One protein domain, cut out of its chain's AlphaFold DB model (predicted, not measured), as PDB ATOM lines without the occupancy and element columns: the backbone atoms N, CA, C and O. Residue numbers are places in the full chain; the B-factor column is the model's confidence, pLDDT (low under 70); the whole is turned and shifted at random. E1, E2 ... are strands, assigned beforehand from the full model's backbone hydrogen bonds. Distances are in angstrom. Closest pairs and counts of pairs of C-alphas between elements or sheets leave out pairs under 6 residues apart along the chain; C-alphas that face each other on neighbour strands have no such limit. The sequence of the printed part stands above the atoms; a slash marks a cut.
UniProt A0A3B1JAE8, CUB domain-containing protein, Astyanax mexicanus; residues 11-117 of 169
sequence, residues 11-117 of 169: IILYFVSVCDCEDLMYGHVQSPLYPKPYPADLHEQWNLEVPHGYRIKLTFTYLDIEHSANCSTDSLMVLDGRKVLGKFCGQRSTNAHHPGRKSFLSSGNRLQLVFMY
ATOM      1  N   ILE A  11      11.245  45.731   5.179       49.56
ATOM      2  CA  ILE A  11      10.698  44.502   5.701       49.56
ATOM      3  C   ILE A  11      10.441  44.745   7.173       49.56
ATOM      4  O   ILE A  11      11.318  45.238   7.873       49.56
ATOM      5  N   ILE A  12       9.235  44.435   7.632       45.41
ATOM      6  CA  ILE A  12       9.033  44.172   9.049       45.41
ATOM      7  C   ILE A  12       9.188  42.666   9.176       45.41
ATOM      8  O   ILE A  12       8.309  41.908   8.754       45.41
ATOM      9  N   LEU A  13      10.360  42.243   9.651       48.12
ATOM     10  CA  LEU A  13      10.566  40.854  10.024       48.12
ATOM     11  C   LEU A  13       9.769  40.620  11.300       48.12
ATOM     12  O   LEU A  13       9.994  41.295  12.295       48.12
ATOM     13  N   TYR A  14       8.836  39.680  11.254       53.34
ATOM     14  CA  TYR A  14       8.307  39.073  12.466       53.34
ATOM     15  C   TYR A  14       8.921  37.688  12.537       53.34
ATOM     16  O   TYR A  14       8.722  36.886  11.616       53.34
ATOM     17  N   PHE A  15       9.690  37.407  13.583       60.50
ATOM     18  CA  PHE A  15      10.086  36.031  13.833       60.50
ATOM     19  C   PHE A  15       8.991  35.355  14.627       60.50
ATOM     20  O   PHE A  15       8.495  35.888  15.613       60.50
ATOM     21  N   VAL A  16       8.584  34.197  14.134       56.81
ATOM     22  CA  VAL A  16       7.605  33.351  14.801       56.81
ATOM     23  C   VAL A  16       8.396  32.170  15.327       56.81
ATOM     24  O   VAL A  16       9.018  31.448  14.537       56.81
ATOM     25  N   SER A  17       8.445  32.015  16.648       58.84
ATOM     26  CA  SER A  17       8.939  30.783  17.246       58.84
ATOM     27  C   SER A  17       7.990  29.651  16.850       58.84
ATOM     28  O   SER A  17       6.775  29.821  16.788       58.84
ATOM     29  N   VAL A  18       8.533  28.474  16.544       64.75
ATOM     30  CA  VAL A  18       7.703  27.291  16.246       64.75
ATOM     31  C   VAL A  18       6.887  26.863  17.483       64.75
ATOM     32  O   VAL A  18       5.870  26.188  17.350       64.75
ATOM     33  N   CYS A  19       7.305  27.320  18.667       63.94
ATOM     34  CA  CYS A  19       6.611  27.204  19.944       63.94
ATOM     35  C   CYS A  19       6.337  28.631  20.446       63.94
ATOM     36  O   CYS A  19       7.308  29.299  20.792       63.94
ATOM     37  N   ASP A  20       5.093  29.122  20.439       55.97
ATOM     38  CA  ASP A  20       4.749  30.513  20.803       55.97
ATOM     39  C   ASP A  20       5.474  30.972  22.085       55.97
ATOM     40  O   ASP A  20       5.198  30.490  23.182       55.97
ATOM     41  N   CYS A  21       6.441  31.877  21.932       64.56
ATOM     42  CA  CYS A  21       7.175  32.544  23.005       64.56
ATOM     43  C   CYS A  21       7.184  34.046  22.688       64.56
ATOM     44  O   CYS A  21       7.285  34.430  21.524       64.56
ATOM     45  N   GLU A  22       7.069  34.892  23.711       56.97
ATOM     46  CA  GLU A  22       6.835  36.347  23.601       56.97
ATOM     47  C   GLU A  22       8.028  37.184  23.082       56.97
ATOM     48  O   GLU A  22       7.935  38.411  23.021       56.97
ATOM     49  N   ASP A  23       9.134  36.564  22.658       59.66
ATOM     50  CA  ASP A  23      10.305  37.287  22.150       59.66
ATOM     51  C   ASP A  23      10.130  37.691  20.677       59.66
ATOM     52  O   ASP A  23      10.437  36.952  19.735       59.66
ATOM     53  N   LEU A  24       9.648  38.916  20.467       63.69
ATOM     54  CA  LEU A  24       9.471  39.507  19.144       63.69
ATOM     55  C   LEU A  24      10.763  40.192  18.672       63.69
ATOM     56  O   LEU A  24      10.958  41.387  18.902       63.69
ATOM     57  N   MET A  25      11.647  39.472  17.974       69.56
ATOM     58  CA  MET A  25      12.726  40.146  17.237       69.56
ATOM     59  C   MET A  25      12.218  40.642  15.869       69.56
ATOM     60  O   MET A  25      11.297  40.077  15.272       69.56
ATOM     61  N   TYR A  26      12.813  41.723  15.367       76.50
ATOM     62  CA  TYR A  26      12.522  42.262  14.043       76.50
ATOM     63  C   TYR A  26      13.776  42.877  13.424       76.50
ATOM     64  O   TYR A  26      14.755  43.179  14.101       76.50
ATOM     65  N   GLY A  27      13.736  43.081  12.115       76.56
ATOM     66  CA  GLY A  27      14.785  43.730  11.345       76.56
ATOM     67  C   GLY A  27      14.212  44.264  10.042       76.56
ATOM     68  O   GLY A  27      13.069  43.960   9.699       76.56
ATOM     69  N   HIS A  28      14.998  45.074   9.342       75.06
ATOM     70  CA  HIS A  28      14.639  45.659   8.056       75.06
ATOM     71  C   HIS A  28      15.843  45.612   7.115       75.06
ATOM     72  O   HIS A  28      16.986  45.696   7.552       75.06
ATOM     73  N   VAL A  29      15.570  45.480   5.821       78.25
ATOM     74  CA  VAL A  29      16.567  45.537   4.745       78.25
ATOM     75  C   VAL A  29      16.178  46.683   3.847       78.25
ATOM     76  O   VAL A  29      15.002  46.770   3.524       78.25
ATOM     77  N   GLN A  30      17.136  47.510   3.446       75.81
ATOM     78  CA  GLN A  30      16.956  48.629   2.523       75.81
ATOM     79  C   GLN A  30      18.000  48.537   1.414       75.81
ATOM     80  O   GLN A  30      19.048  47.918   1.602       75.81
ATOM     81  N   SER A  31      17.732  49.165   0.269       72.62
ATOM     82  CA  SER A  31      18.762  49.301  -0.754       72.62
ATOM     83  C   SER A  31      19.877  50.250  -0.319       72.62
ATOM     84  O   SER A  31      19.637  51.165   0.482       72.62
ATOM     85  N   PRO A  32      21.078  50.107  -0.897       66.69
ATOM     86  CA  PRO A  32      22.131  51.098  -0.764       66.69
ATOM     87  C   PRO A  32      21.629  52.493  -1.148       66.69
ATOM     88  O   PRO A  32      20.815  52.645  -2.059       66.69
ATOM     89  N   LEU A  33      22.121  53.508  -0.435       68.25
ATOM     90  CA  LEU A  33      21.815  54.931  -0.639       68.25
ATOM     91  C   LEU A  33      20.362  55.358  -0.397       68.25
ATOM     92  O   LEU A  33      20.065  56.539  -0.578       68.25
ATOM     93  N   TYR A  34      19.481  54.467   0.069       62.78
ATOM     94  CA  TYR A  34      18.111  54.813   0.449       62.78
ATOM     95  C   TYR A  34      18.066  56.107   1.301       62.78
ATOM     96  O   TYR A  34      18.804  56.206   2.286       62.78
ATOM     97  N   PRO A  35      17.228  57.118   0.970       67.75
ATOM     98  CA  PRO A  35      16.144  57.146  -0.021       67.75
ATOM     99  C   PRO A  35      16.548  57.723  -1.395       67.75
ATOM    100  O   PRO A  35      15.719  58.319  -2.084       67.75
ATOM    101  N   LYS A  36      17.821  57.647  -1.779       67.94
ATOM    102  CA  LYS A  36      18.278  57.960  -3.140       67.94
ATOM    103  C   LYS A  36      18.150  56.710  -4.031       67.94
ATOM    104  O   LYS A  36      18.124  55.603  -3.496       67.94
ATOM    105  N   PRO A  37      18.060  56.874  -5.365       63.41
ATOM    106  CA  PRO A  37      18.070  55.746  -6.294       63.41
ATOM    107  C   PRO A  37      19.303  54.856  -6.101       63.41
ATOM    108  O   PRO A  37      20.367  55.359  -5.729       63.41
ATOM    109  N   TYR A  38      19.164  53.553  -6.361       61.59
ATOM    110  CA  TYR A  38      20.313  52.648  -6.349       61.59
ATOM    111  C   TYR A  38      21.280  52.999  -7.496       61.59
ATOM    112  O   TYR A  38      20.836  53.472  -8.546       61.59
ATOM    113  N   PRO A  39      22.597  52.810  -7.309       60.56
ATOM    114  CA  PRO A  39      23.563  52.989  -8.387       60.56
ATOM    115  C   PRO A  39      23.359  51.925  -9.474       60.56
ATOM    116  O   PRO A  39      22.944  50.806  -9.171       60.56
ATOM    117  N   ALA A  40      23.683  52.259 -10.726       56.75
ATOM    118  CA  ALA A  40      23.792  51.256 -11.783       56.75
ATOM    119  C   ALA A  40      24.771  50.138 -11.362       56.75
ATOM    120  O   ALA A  40      25.689  50.374 -10.576       56.75
ATOM    121  N   ASP A  41      24.537  48.926 -11.860       58.94
ATOM    122  CA  ASP A  41      25.324  47.708 -11.619       58.94
ATOM    123  C   ASP A  41      25.226  47.124 -10.202       58.94
ATOM    124  O   ASP A  41      26.009  46.249  -9.816       58.94
ATOM    125  N   LEU A  42      24.216  47.540  -9.430       62.16
ATOM    126  CA  LEU A  42      23.993  47.000  -8.096       62.16
ATOM    127  C   LEU A  42      23.541  45.532  -8.146       62.16
ATOM    128  O   LEU A  42      22.402  45.225  -8.492       62.16
ATOM    129  N   HIS A  43      24.418  44.644  -7.686       68.50
ATOM    130  CA  HIS A  43      24.098  43.256  -7.369       68.50
ATOM    131  C   HIS A  43      24.179  43.079  -5.859       68.50
ATOM    132  O   HIS A  43      25.267  42.989  -5.296       68.50
ATOM    133  N   GLU A  44      23.020  43.046  -5.204       76.00
ATOM    134  CA  GLU A  44      22.948  42.971  -3.748       76.00
ATOM    135  C   GLU A  44      22.249  41.683  -3.319       76.00
ATOM    136  O   GLU A  44      21.194  41.304  -3.842       76.00
ATOM    137  N   GLN A  45      22.839  41.010  -2.336       85.50
ATOM    138  CA  GLN A  45      22.293  39.797  -1.756       85.50
ATOM    139  C   GLN A  45      22.215  39.941  -0.243       85.50
ATOM    140  O   GLN A  45      23.222  40.133   0.435       85.50
ATOM    141  N   TRP A  46      21.021  39.732   0.301       85.75
ATOM    142  CA  TRP A  46      20.800  39.725   1.740       85.75
ATOM    143  C   TRP A  46      20.504  38.311   2.218       85.75
ATOM    144  O   TRP A  46      19.501  37.704   1.838       85.75
ATOM    145  N   ASN A  47      21.378  37.794   3.081       88.44
ATOM    146  CA  ASN A  47      21.177  36.524   3.771       88.44
ATOM    147  C   ASN A  47      20.566  36.813   5.144       88.44
ATOM    148  O   ASN A  47      21.250  37.285   6.049       88.44
ATOM    149  N   LEU A  48      19.272  36.553   5.290       85.75
ATOM    150  CA  LEU A  48      18.550  36.711   6.544       85.75
ATOM    151  C   LEU A  48      18.636  35.409   7.328       85.75
ATOM    152  O   LEU A  48      18.284  34.345   6.817       85.75
ATOM    153  N   GLU A  49      19.084  35.496   8.573       87.69
ATOM    154  CA  GLU A  49      19.217  34.353   9.464       87.69
ATOM    155  C   GLU A  49      18.692  34.702  10.851       87.69
ATOM    156  O   GLU A  49      18.906  35.804  11.354       87.69
ATOM    157  N   VAL A  50      18.014  33.735  11.462       83.44
ATOM    158  CA  VAL A  50      17.571  33.782  12.854       83.44
ATOM    159  C   VAL A  50      18.019  32.554  13.627       83.44
ATOM    160  O   VAL A  50      18.411  31.557  13.011       83.44
ATOM    161  N   PRO A  51      17.968  32.588  14.971       86.25
ATOM    162  CA  PRO A  51      18.255  31.412  15.775       86.25
ATOM    163  C   PRO A  51      17.403  30.204  15.369       86.25
ATOM    164  O   PRO A  51      16.271  30.328  14.889       86.25
ATOM    165  N   HIS A  52      17.948  29.010  15.580       87.06
ATOM    166  CA  HIS A  52      17.205  27.772  15.375       87.06
ATOM    167  C   HIS A  52      15.931  27.751  16.234       87.06
ATOM    168  O   HIS A  52      15.926  28.221  17.368       87.06
ATOM    169  N   GLY A  53      14.844  27.208  15.680       84.19
ATOM    170  CA  GLY A  53      13.518  27.228  16.313       84.19
ATOM    171  C   GLY A  53      12.642  28.424  15.920       84.19
ATOM    172  O   GLY A  53      11.454  28.422  16.235       84.19
ATOM    173  N   TYR A  54      13.185  29.393  15.173       82.88
ATOM    174  CA  TYR A  54      12.443  30.530  14.624       82.88
ATOM    175  C   TYR A  54      12.316  30.454  13.103       82.88
ATOM    176  O   TYR A  54      13.161  29.884  12.407       82.88
ATOM    177  N   ARG A  55      11.249  31.067  12.583       87.50
ATOM    178  CA  ARG A  55      11.002  31.243  11.146       87.50
ATOM    179  C   ARG A  55      10.865  32.720  10.808       87.50
ATOM    180  O   ARG A  55      10.459  33.528  11.640       87.50
ATOM    181  N   ILE A  56      11.186  33.062   9.568       86.44
ATOM    182  CA  ILE A  56      11.234  34.429   9.062       86.44
ATOM    183  C   ILE A  56       9.942  34.733   8.306       86.44
ATOM    184  O   ILE A  56       9.672  34.132   7.263       86.44
ATOM    185  N   LYS A  57       9.154  35.697   8.801       87.12
ATOM    186  CA  LYS A  57       8.036  36.283   8.053       87.12
ATOM    187  C   LYS A  57       8.488  37.567   7.356       87.12
ATOM    188  O   LYS A  57       8.716  38.586   8.001       87.12
ATOM    189  N   LEU A  58       8.577  37.512   6.033       86.19
ATOM    190  CA  LEU A  58       8.928  38.619   5.148       86.19
ATOM    191  C   LEU A  58       7.667  39.371   4.704       86.19
ATOM    192  O   LEU A  58       6.709  38.761   4.223       86.19
ATOM    193  N   THR A  59       7.683  40.697   4.811       85.38
ATOM    194  CA  THR A  59       6.635  41.592   4.297       85.38
ATOM    195  C   THR A  59       7.261  42.738   3.514       85.38
ATOM    196  O   THR A  59       8.369  43.157   3.825       85.38
ATOM    197  N   PHE A  60       6.565  43.248   2.500       83.88
ATOM    198  CA  PHE A  60       7.014  44.401   1.720       83.88
ATOM    199  C   PHE A  60       6.215  45.634   2.132       83.88
ATOM    200  O   PHE A  60       4.997  45.656   1.965       83.88
ATOM    201  N   THR A  61       6.871  46.672   2.654       80.25
ATOM    202  CA  THR A  61       6.200  47.970   2.849       80.25
ATOM    203  C   THR A  61       6.221  48.831   1.596       80.25
ATOM    204  O   THR A  61       5.319  49.639   1.403       80.25
ATOM    205  N   TYR A  62       7.268  48.711   0.781       78.69
ATOM    206  CA  TYR A  62       7.426  49.453  -0.460       78.69
ATOM    207  C   TYR A  62       8.348  48.658  -1.396       78.69
ATOM    208  O   TYR A  62       9.261  47.956  -0.959       78.69
ATOM    209  N   LEU A  63       8.044  48.708  -2.685       81.38
ATOM    210  CA  LEU A  63       8.836  48.119  -3.752       81.38
ATOM    211  C   LEU A  63       8.656  49.014  -4.970       81.38
ATOM    212  O   LEU A  63       7.531  49.369  -5.314       81.38
ATOM    213  N   ASP A  64       9.760  49.399  -5.585       81.12
ATOM    214  CA  ASP A  64       9.751  50.232  -6.777       81.12
ATOM    215  C   ASP A  64      10.976  49.854  -7.594       81.12
ATOM    216  O   ASP A  64      12.093  50.305  -7.354       81.12
ATOM    217  N   ILE A  65      10.745  48.874  -8.454       80.56
ATOM    218  CA  ILE A  65      11.718  48.283  -9.364       80.56
ATOM    219  C   ILE A  65      11.156  48.483 -10.766       80.56
ATOM    220  O   ILE A  65       9.934  48.406 -10.944       80.56
ATOM    221  N   GLU A  66      12.022  48.715 -11.750       78.88
ATOM    222  CA  GLU A  66      11.616  48.845 -13.147       78.88
ATOM    223  C   GLU A  66      10.683  47.692 -13.563       78.88
ATOM    224  O   GLU A  66      10.921  46.517 -13.279       78.88
ATOM    225  N   HIS A  67       9.558  48.028 -14.192       82.94
ATOM    226  CA  HIS A  67       8.603  47.024 -14.637       82.94
ATOM    227  C   HIS A  67       8.995  46.466 -16.005       82.94
ATOM    228  O   HIS A  67       9.026  47.195 -16.993       82.94
ATOM    229  N   SER A  68       9.144  45.147 -16.082       81.81
ATOM    230  CA  SER A  68       9.370  44.420 -17.330       81.81
ATOM    231  C   SER A  68       8.572  43.117 -17.373       81.81
ATOM    232  O   SER A  68       8.090  42.611 -16.352       81.81
ATOM    233  N   ALA A  69       8.397  42.566 -18.576       79.94
ATOM    234  CA  ALA A  69       7.723  41.286 -18.754       79.94
ATOM    235  C   ALA A  69       8.465  40.193 -17.967       79.94
ATOM    236  O   ALA A  69       9.664  39.995 -18.143       79.94
ATOM    237  N   ASN A  70       7.759  39.498 -17.070       81.00
ATOM    238  CA  ASN A  70       8.326  38.473 -16.179       81.00
ATOM    239  C   ASN A  70       9.521  38.959 -15.328       81.00
ATOM    240  O   ASN A  70      10.359  38.155 -14.900       81.00
ATOM    241  N   CYS A  71       9.610  40.275 -15.095       84.06
ATOM    242  CA  CYS A  71      10.736  40.926 -14.427       84.06
ATOM    243  C   CYS A  71      12.084  40.540 -15.054       84.06
ATOM    244  O   CYS A  71      13.008  40.130 -14.353       84.06
ATOM    245  N   SER A  72      12.161  40.527 -16.387       79.50
ATOM    246  CA  SER A  72      13.355  40.111 -17.127       79.50
ATOM    247  C   SER A  72      14.512  41.104 -17.029       79.50
ATOM    248  O   SER A  72      15.643  40.691 -17.253       79.50
ATOM    249  N   THR A  73      14.227  42.372 -16.715       77.38
ATOM    250  CA  THR A  73      15.242  43.394 -16.419       77.38
ATOM    251  C   THR A  73      15.593  43.354 -14.932       77.38
ATOM    252  O   THR A  73      16.138  42.358 -14.450       77.38
ATOM    253  N   ASP A  74      15.203  44.375 -14.179       79.19
ATOM    254  CA  ASP A  74      15.459  44.461 -12.754       79.19
ATOM    255  C   ASP A  74      14.451  43.620 -11.970       79.19
ATOM    256  O   ASP A  74      13.247  43.584 -12.253       79.19
ATOM    257  N   SER A  75      14.936  42.909 -10.952       84.50
ATOM    258  CA  SER A  75      14.061  42.069 -10.140       84.50
ATOM    259  C   SER A  75      14.601  41.790  -8.751       84.50
ATOM    260  O   SER A  75      15.805  41.702  -8.528       84.50
ATOM    261  N   LEU A  76      13.680  41.580  -7.814       87.44
ATOM    262  CA  LEU A  76      13.982  41.073  -6.485       87.44
ATOM    263  C   LEU A  76      13.438  39.654  -6.338       87.44
ATOM    264  O   LEU A  76      12.229  39.426  -6.434       87.44
ATOM    265  N   MET A  77      14.324  38.701  -6.076       90.38
ATOM    266  CA  MET A  77      13.971  37.312  -5.803       90.38
ATOM    267  C   MET A  77      13.977  37.034  -4.304       90.38
ATOM    268  O   MET A  77      14.887  37.447  -3.588       90.38
ATOM    269  N   VAL A  78      12.970  36.294  -3.843       92.00
ATOM    270  CA  VAL A  78      12.890  35.771  -2.474       92.00
ATOM    271  C   VAL A  78      13.121  34.268  -2.527       92.00
ATOM    272  O   VAL A  78      12.350  33.553  -3.171       92.00
ATOM    273  N   LEU A  79      14.152  33.785  -1.839       92.69
ATOM    274  CA  LEU A  79      14.538  32.380  -1.812       92.69
ATOM    275  C   LEU A  79      14.467  31.804  -0.398       92.69
ATOM    276  O   LEU A  79      14.886  32.421   0.581       92.69
ATOM    277  N   ASP A  80      13.963  30.580  -0.315       93.94
ATOM    278  CA  ASP A  80      13.897  29.751   0.884       93.94
ATOM    279  C   ASP A  80      14.696  28.471   0.610       93.94
ATOM    280  O   ASP A  80      14.217  27.516  -0.010       93.94
ATOM    281  N   GLY A  81      15.988  28.517   0.946       91.38
ATOM    282  CA  GLY A  81      16.962  27.523   0.501       91.38
ATOM    283  C   GLY A  81      17.113  27.533  -1.023       91.38
ATOM    284  O   GLY A  81      17.530  28.528  -1.604       91.38
ATOM    285  N   ARG A  82      16.769  26.418  -1.681       89.31
ATOM    286  CA  ARG A  82      16.813  26.284  -3.154       89.31
ATOM    287  C   ARG A  82      15.497  26.666  -3.840       89.31
ATOM    288  O   ARG A  82      15.410  26.625  -5.064       89.31
ATOM    289  N   LYS A  83      14.453  26.983  -3.069       91.94
ATOM    290  CA  LYS A  83      13.121  27.277  -3.596       91.94
ATOM    291  C   LYS A  83      12.947  28.778  -3.788       91.94
ATOM    292  O   LYS A  83      13.050  29.538  -2.829       91.94
ATOM    293  N   VAL A  84      12.587  29.194  -4.999       92.06
ATOM    294  CA  VAL A  84      12.166  30.573  -5.275       92.06
ATOM    295  C   VAL A  84      10.716  30.744  -4.817       92.06
ATOM    296  O   VAL A  84       9.808  30.098  -5.341       92.06
ATOM    297  N   LEU A  85      10.490  31.590  -3.814       91.56
ATOM    298  CA  LEU A  85       9.153  31.939  -3.324       91.56
ATOM    299  C   LEU A  85       8.464  32.982  -4.213       91.56
ATOM    300  O   LEU A  85       7.232  33.048  -4.250       91.56
ATOM    301  N   GLY A  86       9.253  33.784  -4.927       90.94
ATOM    302  CA  GLY A  86       8.773  34.686  -5.964       90.94
ATOM    303  C   GLY A  86       9.863  35.601  -6.512       90.94
ATOM    304  O   GLY A  86      10.927  35.752  -5.909       90.94
ATOM    305  N   LYS A  87       9.560  36.196  -7.666       91.12
ATOM    306  CA  LYS A  87      10.366  37.191  -8.372       91.12
ATOM    307  C   LYS A  87       9.489  38.418  -8.593       91.12
ATOM    308  O   LYS A  87       8.382  38.280  -9.113       91.12
ATOM    309  N   PHE A  88       9.963  39.579  -8.157       90.19
ATOM    310  CA  PHE A  88       9.139  40.775  -8.039       90.19
ATOM    311  C   PHE A  88       9.753  41.974  -8.749       90.19
ATOM    312  O   PHE A  88      10.963  42.187  -8.687       90.19
ATOM    313  N   CYS A  89       8.890  42.765  -9.381       87.19
ATOM    314  CA  CYS A  89       9.223  44.035 -10.012       87.19
ATOM    315  C   CYS A  89       7.969  44.916 -10.137       87.19
ATOM    316  O   CYS A  89       6.841  44.467  -9.898       87.19
ATOM    317  N   GLY A  90       8.158  46.169 -10.548       85.44
ATOM    318  CA  GLY A  90       7.108  47.174 -10.657       85.44
ATOM    319  C   GLY A  90       6.900  47.978  -9.374       85.44
ATOM    320  O   GLY A  90       7.293  47.569  -8.286       85.44
ATOM    321  N   GLN A  91       6.252  49.132  -9.532       81.75
ATOM    322  CA  GLN A  91       5.974  50.095  -8.457       81.75
ATOM    323  C   GLN A  91       4.573  49.954  -7.863       81.75
ATOM    324  O   GLN A  91       4.331  50.172  -6.677       81.75
ATOM    325  N   ARG A  92       3.591  49.671  -8.723       82.25
ATOM    326  CA  ARG A  92       2.183  49.677  -8.339       82.25
ATOM    327  C   ARG A  92       1.746  48.281  -7.952       82.25
ATOM    328  O   ARG A  92       2.017  47.315  -8.657       82.25
ATOM    329  N   SER A  93       0.927  48.196  -6.908       78.94
ATOM    330  CA  SER A  93       0.281  46.945  -6.501       78.94
ATOM    331  C   SER A  93      -0.666  46.358  -7.549       78.94
ATOM    332  O   SER A  93      -1.101  45.224  -7.390       78.94
ATOM    333  N   THR A  94      -1.009  47.117  -8.592       81.62
ATOM    334  CA  THR A  94      -1.771  46.640  -9.755       81.62
ATOM    335  C   THR A  94      -0.925  45.817 -10.724       81.62
ATOM    336  O   THR A  94      -1.482  45.116 -11.563       81.62
ATOM    337  N   ASN A  95       0.406  45.909 -10.652       83.69
ATOM    338  CA  ASN A  95       1.291  45.151 -11.527       83.69
ATOM    339  C   ASN A  95       1.280  43.682 -11.095       83.69
ATOM    340  O   ASN A  95       1.426  43.379  -9.912       83.69
ATOM    341  N   ALA A  96       1.157  42.768 -12.059       84.88
ATOM    342  CA  ALA A  96       1.023  41.332 -11.792       84.88
ATOM    343  C   ALA A  96       2.190  40.744 -10.974       84.88
ATOM    344  O   ALA A  96       1.995  39.808 -10.203       84.88
ATOM    345  N   HIS A  97       3.388  41.315 -11.120       88.50
ATOM    346  CA  HIS A  97       4.606  40.879 -10.437       88.50
ATOM    347  C   HIS A  97       4.935  41.687  -9.173       88.50
ATOM    348  O   HIS A  97       5.996  41.494  -8.584       88.50
ATOM    349  N   HIS A  98       4.057  42.586  -8.726       89.44
ATOM    350  CA  HIS A  98       4.265  43.313  -7.480       89.44
ATOM    351  C   HIS A  98       3.802  42.450  -6.284       89.44
ATOM    352  O   HIS A  98       2.713  41.876  -6.328       89.44
ATOM    353  N   PRO A  99       4.561  42.362  -5.173       87.38
ATOM    354  CA  PRO A  99       4.219  41.493  -4.041       87.38
ATOM    355  C   PRO A  99       2.973  41.977  -3.282       87.38
ATOM    356  O   PRO A  99       2.309  41.213  -2.583       87.38
ATOM    357  N   GLY A 100       2.637  43.260  -3.416       86.69
ATOM    358  CA  GLY A 100       1.469  43.871  -2.794       86.69
ATOM    359  C   GLY A 100       1.571  43.779  -1.276       86.69
ATOM    360  O   GLY A 100       2.588  44.143  -0.697       86.69
ATOM    361  N   ARG A 101       0.518  43.264  -0.637       83.50
ATOM    362  CA  ARG A 101       0.489  42.995   0.811       83.50
ATOM    363  C   ARG A 101       0.777  41.530   1.153       83.50
ATOM    364  O   ARG A 101       0.523  41.103   2.278       83.50
ATOM    365  N   LYS A 102       1.261  40.738   0.191       85.31
ATOM    366  CA  LYS A 102       1.572  39.326   0.411       85.31
ATOM    367  C   LYS A 102       2.759  39.202   1.364       85.31
ATOM    368  O   LYS A 102       3.776  39.871   1.195       85.31
ATOM    369  N   SER A 103       2.628  38.317   2.347       86.00
ATOM    370  CA  SER A 103       3.727  37.917   3.224       86.00
ATOM    371  C   SER A 103       4.288  36.559   2.816       86.00
ATOM    372  O   SER A 103       3.536  35.693   2.364       86.00
ATOM    373  N   PHE A 104       5.578  36.349   3.052       88.62
ATOM    374  CA  PHE A 104       6.264  35.082   2.808       88.62
ATOM    375  C   PHE A 104       6.789  34.533   4.128       88.62
ATOM    376  O   PHE A 104       7.327  35.287   4.932       88.62
ATOM    377  N   LEU A 105       6.615  33.234   4.356       89.19
ATOM    378  CA  LEU A 105       7.101  32.551   5.549       89.19
ATOM    379  C   LEU A 105       8.173  31.548   5.124       89.19
ATOM    380  O   LEU A 105       7.874  30.657   4.329       89.19
ATOM    381  N   SER A 106       9.394  31.689   5.641       91.19
ATOM    382  CA  SER A 106      10.486  30.743   5.376       91.19
ATOM    383  C   SER A 106      10.163  29.363   5.939       91.19
ATOM    384  O   SER A 106       9.464  29.255   6.943       91.19
ATOM    385  N   SER A 107      10.662  28.291   5.335       92.94
ATOM    386  CA  SER A 107      10.542  26.913   5.825       92.94
ATOM    387  C   SER A 107      11.394  26.659   7.070       92.94
ATOM    388  O   SER A 107      10.960  25.937   7.965       92.94
ATOM    389  N   GLY A 108      12.560  27.308   7.153       90.88
ATOM    390  CA  GLY A 108      13.492  27.223   8.277       90.88
ATOM    391  C   GLY A 108      13.869  28.589   8.850       90.88
ATOM    392  O   GLY A 108      13.115  29.556   8.743       90.88
ATOM    393  N   ASN A 109      15.064  28.671   9.429       88.88
ATOM    394  CA  ASN A 109      15.600  29.863  10.091       88.88
ATOM    395  C   ASN A 109      16.418  30.778   9.160       88.88
ATOM    396  O   ASN A 109      17.100  31.686   9.627       88.88
ATOM    397  N   ARG A 110      16.389  30.526   7.847       90.38
ATOM    398  CA  ARG A 110      17.127  31.290   6.836       90.38
ATOM    399  C   ARG A 110      16.204  31.696   5.695       90.38
ATOM    400  O   ARG A 110      15.325  30.931   5.307       90.38
ATOM    401  N   LEU A 111      16.426  32.884   5.150       89.81
ATOM    402  CA  LEU A 111      15.751  33.401   3.963       89.81
ATOM    403  C   LEU A 111      16.745  34.268   3.191       89.81
ATOM    404  O   LEU A 111      17.541  34.977   3.798       89.81
ATOM    405  N   GLN A 112      16.712  34.228   1.867       89.62
ATOM    406  CA  GLN A 112      17.637  34.989   1.038       89.62
ATOM    407  C   GLN A 112      16.873  35.916   0.100       89.62
ATOM    408  O   GLN A 112      15.849  35.543  -0.474       89.62
ATOM    409  N   LEU A 113      17.376  37.136  -0.039       88.38
ATOM    410  CA  LEU A 113      16.889  38.126  -0.986       88.38
ATOM    411  C   LEU A 113      18.005  38.408  -1.985       88.38
ATOM    412  O   LEU A 113      19.131  38.669  -1.567       88.38
ATOM    413  N   VAL A 114      17.697  38.358  -3.277       87.25
ATOM    414  CA  VAL A 114      18.669  38.623  -4.345       87.25
ATOM    415  C   VAL A 114      18.097  39.686  -5.262       87.25
ATOM    416  O   VAL A 114      17.051  39.465  -5.878       87.25
ATOM    417  N   PHE A 115      18.765  40.832  -5.330       83.44
ATOM    418  CA  PHE A 115      18.457  41.870  -6.298       83.44
ATOM    419  C   PHE A 115      19.330  41.691  -7.541       83.44
ATOM    420  O   PHE A 115      20.553  41.604  -7.436       83.44
ATOM    421  N   MET A 116      18.680  41.618  -8.700       76.00
ATOM    422  CA  MET A 116      19.321  41.539 -10.008       76.00
ATOM    423  C   MET A 116      19.050  42.834 -10.761       76.00
ATOM    424  O   MET A 116      17.883  43.208 -10.904       76.00
ATOM    425  N   TYR A 117      20.115  43.464 -11.244       72.00
ATOM    426  CA  TYR A 117      20.076  44.653 -12.085       72.00
ATOM    427  C   TYR A 117      20.461  44.293 -13.521       72.00
ATOM    428  O   TYR A 117      21.454  43.599 -13.738       72.00
TER     429      TYR A 117
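What this domain is: This is residues 11 to 117 of the 169 residues of the protein "CUB domain-containing protein" of Astyanax mexicanus (UniProt A0A3B1JAE8). Little regular structure: a wall of four antiparallel strands, E2, E6, E4, E5, has one face bare, and the small pair E1 and E3 and long links lie over the other. The printed part has 107 residues, with six named strands, E1 to E6, holding 34, and no named helix: all strand. It is compact, radius of gyration of the C-alphas 14.3 A, spans 41 by 27 by 24 A.

Where its parts are: E1, residues 14 to 17, begins at C-alpha 14 (8.307, 39.073, 12.466). E2 is residues 44 to 49, E3 54 to 58, E4 75 to 80, E5 83 to 88. E6, residues 110 to 116, 19.8 A long, ends at C-alpha 116 (19.321, 41.539, -10.008).

How they stand to each other: Within hydrogen-bond range are N 48 and O 111 of E2 and E6, 2.8 A; N 77 and O 114 of E4 and E6, 2.8 A; N 85 and O 78 of the hairpin E4 and E5, 2.8 A; N 55 and O 16 of antiparallel E3 and E1, 3.0 A. The closest C-alphas of E3 and E6, Ile 56 and Leu 111, are 6.9 A apart.

The domain as a whole: The farthest C-alphas, Cys 19 and Ala 40, are 43.4 A apart. The printed part has no cut. Links E1 to E2, E3 to E4 and E5 to E6 are long. pLDDT is under 70 in residues 11 to 25 and 32 to 43.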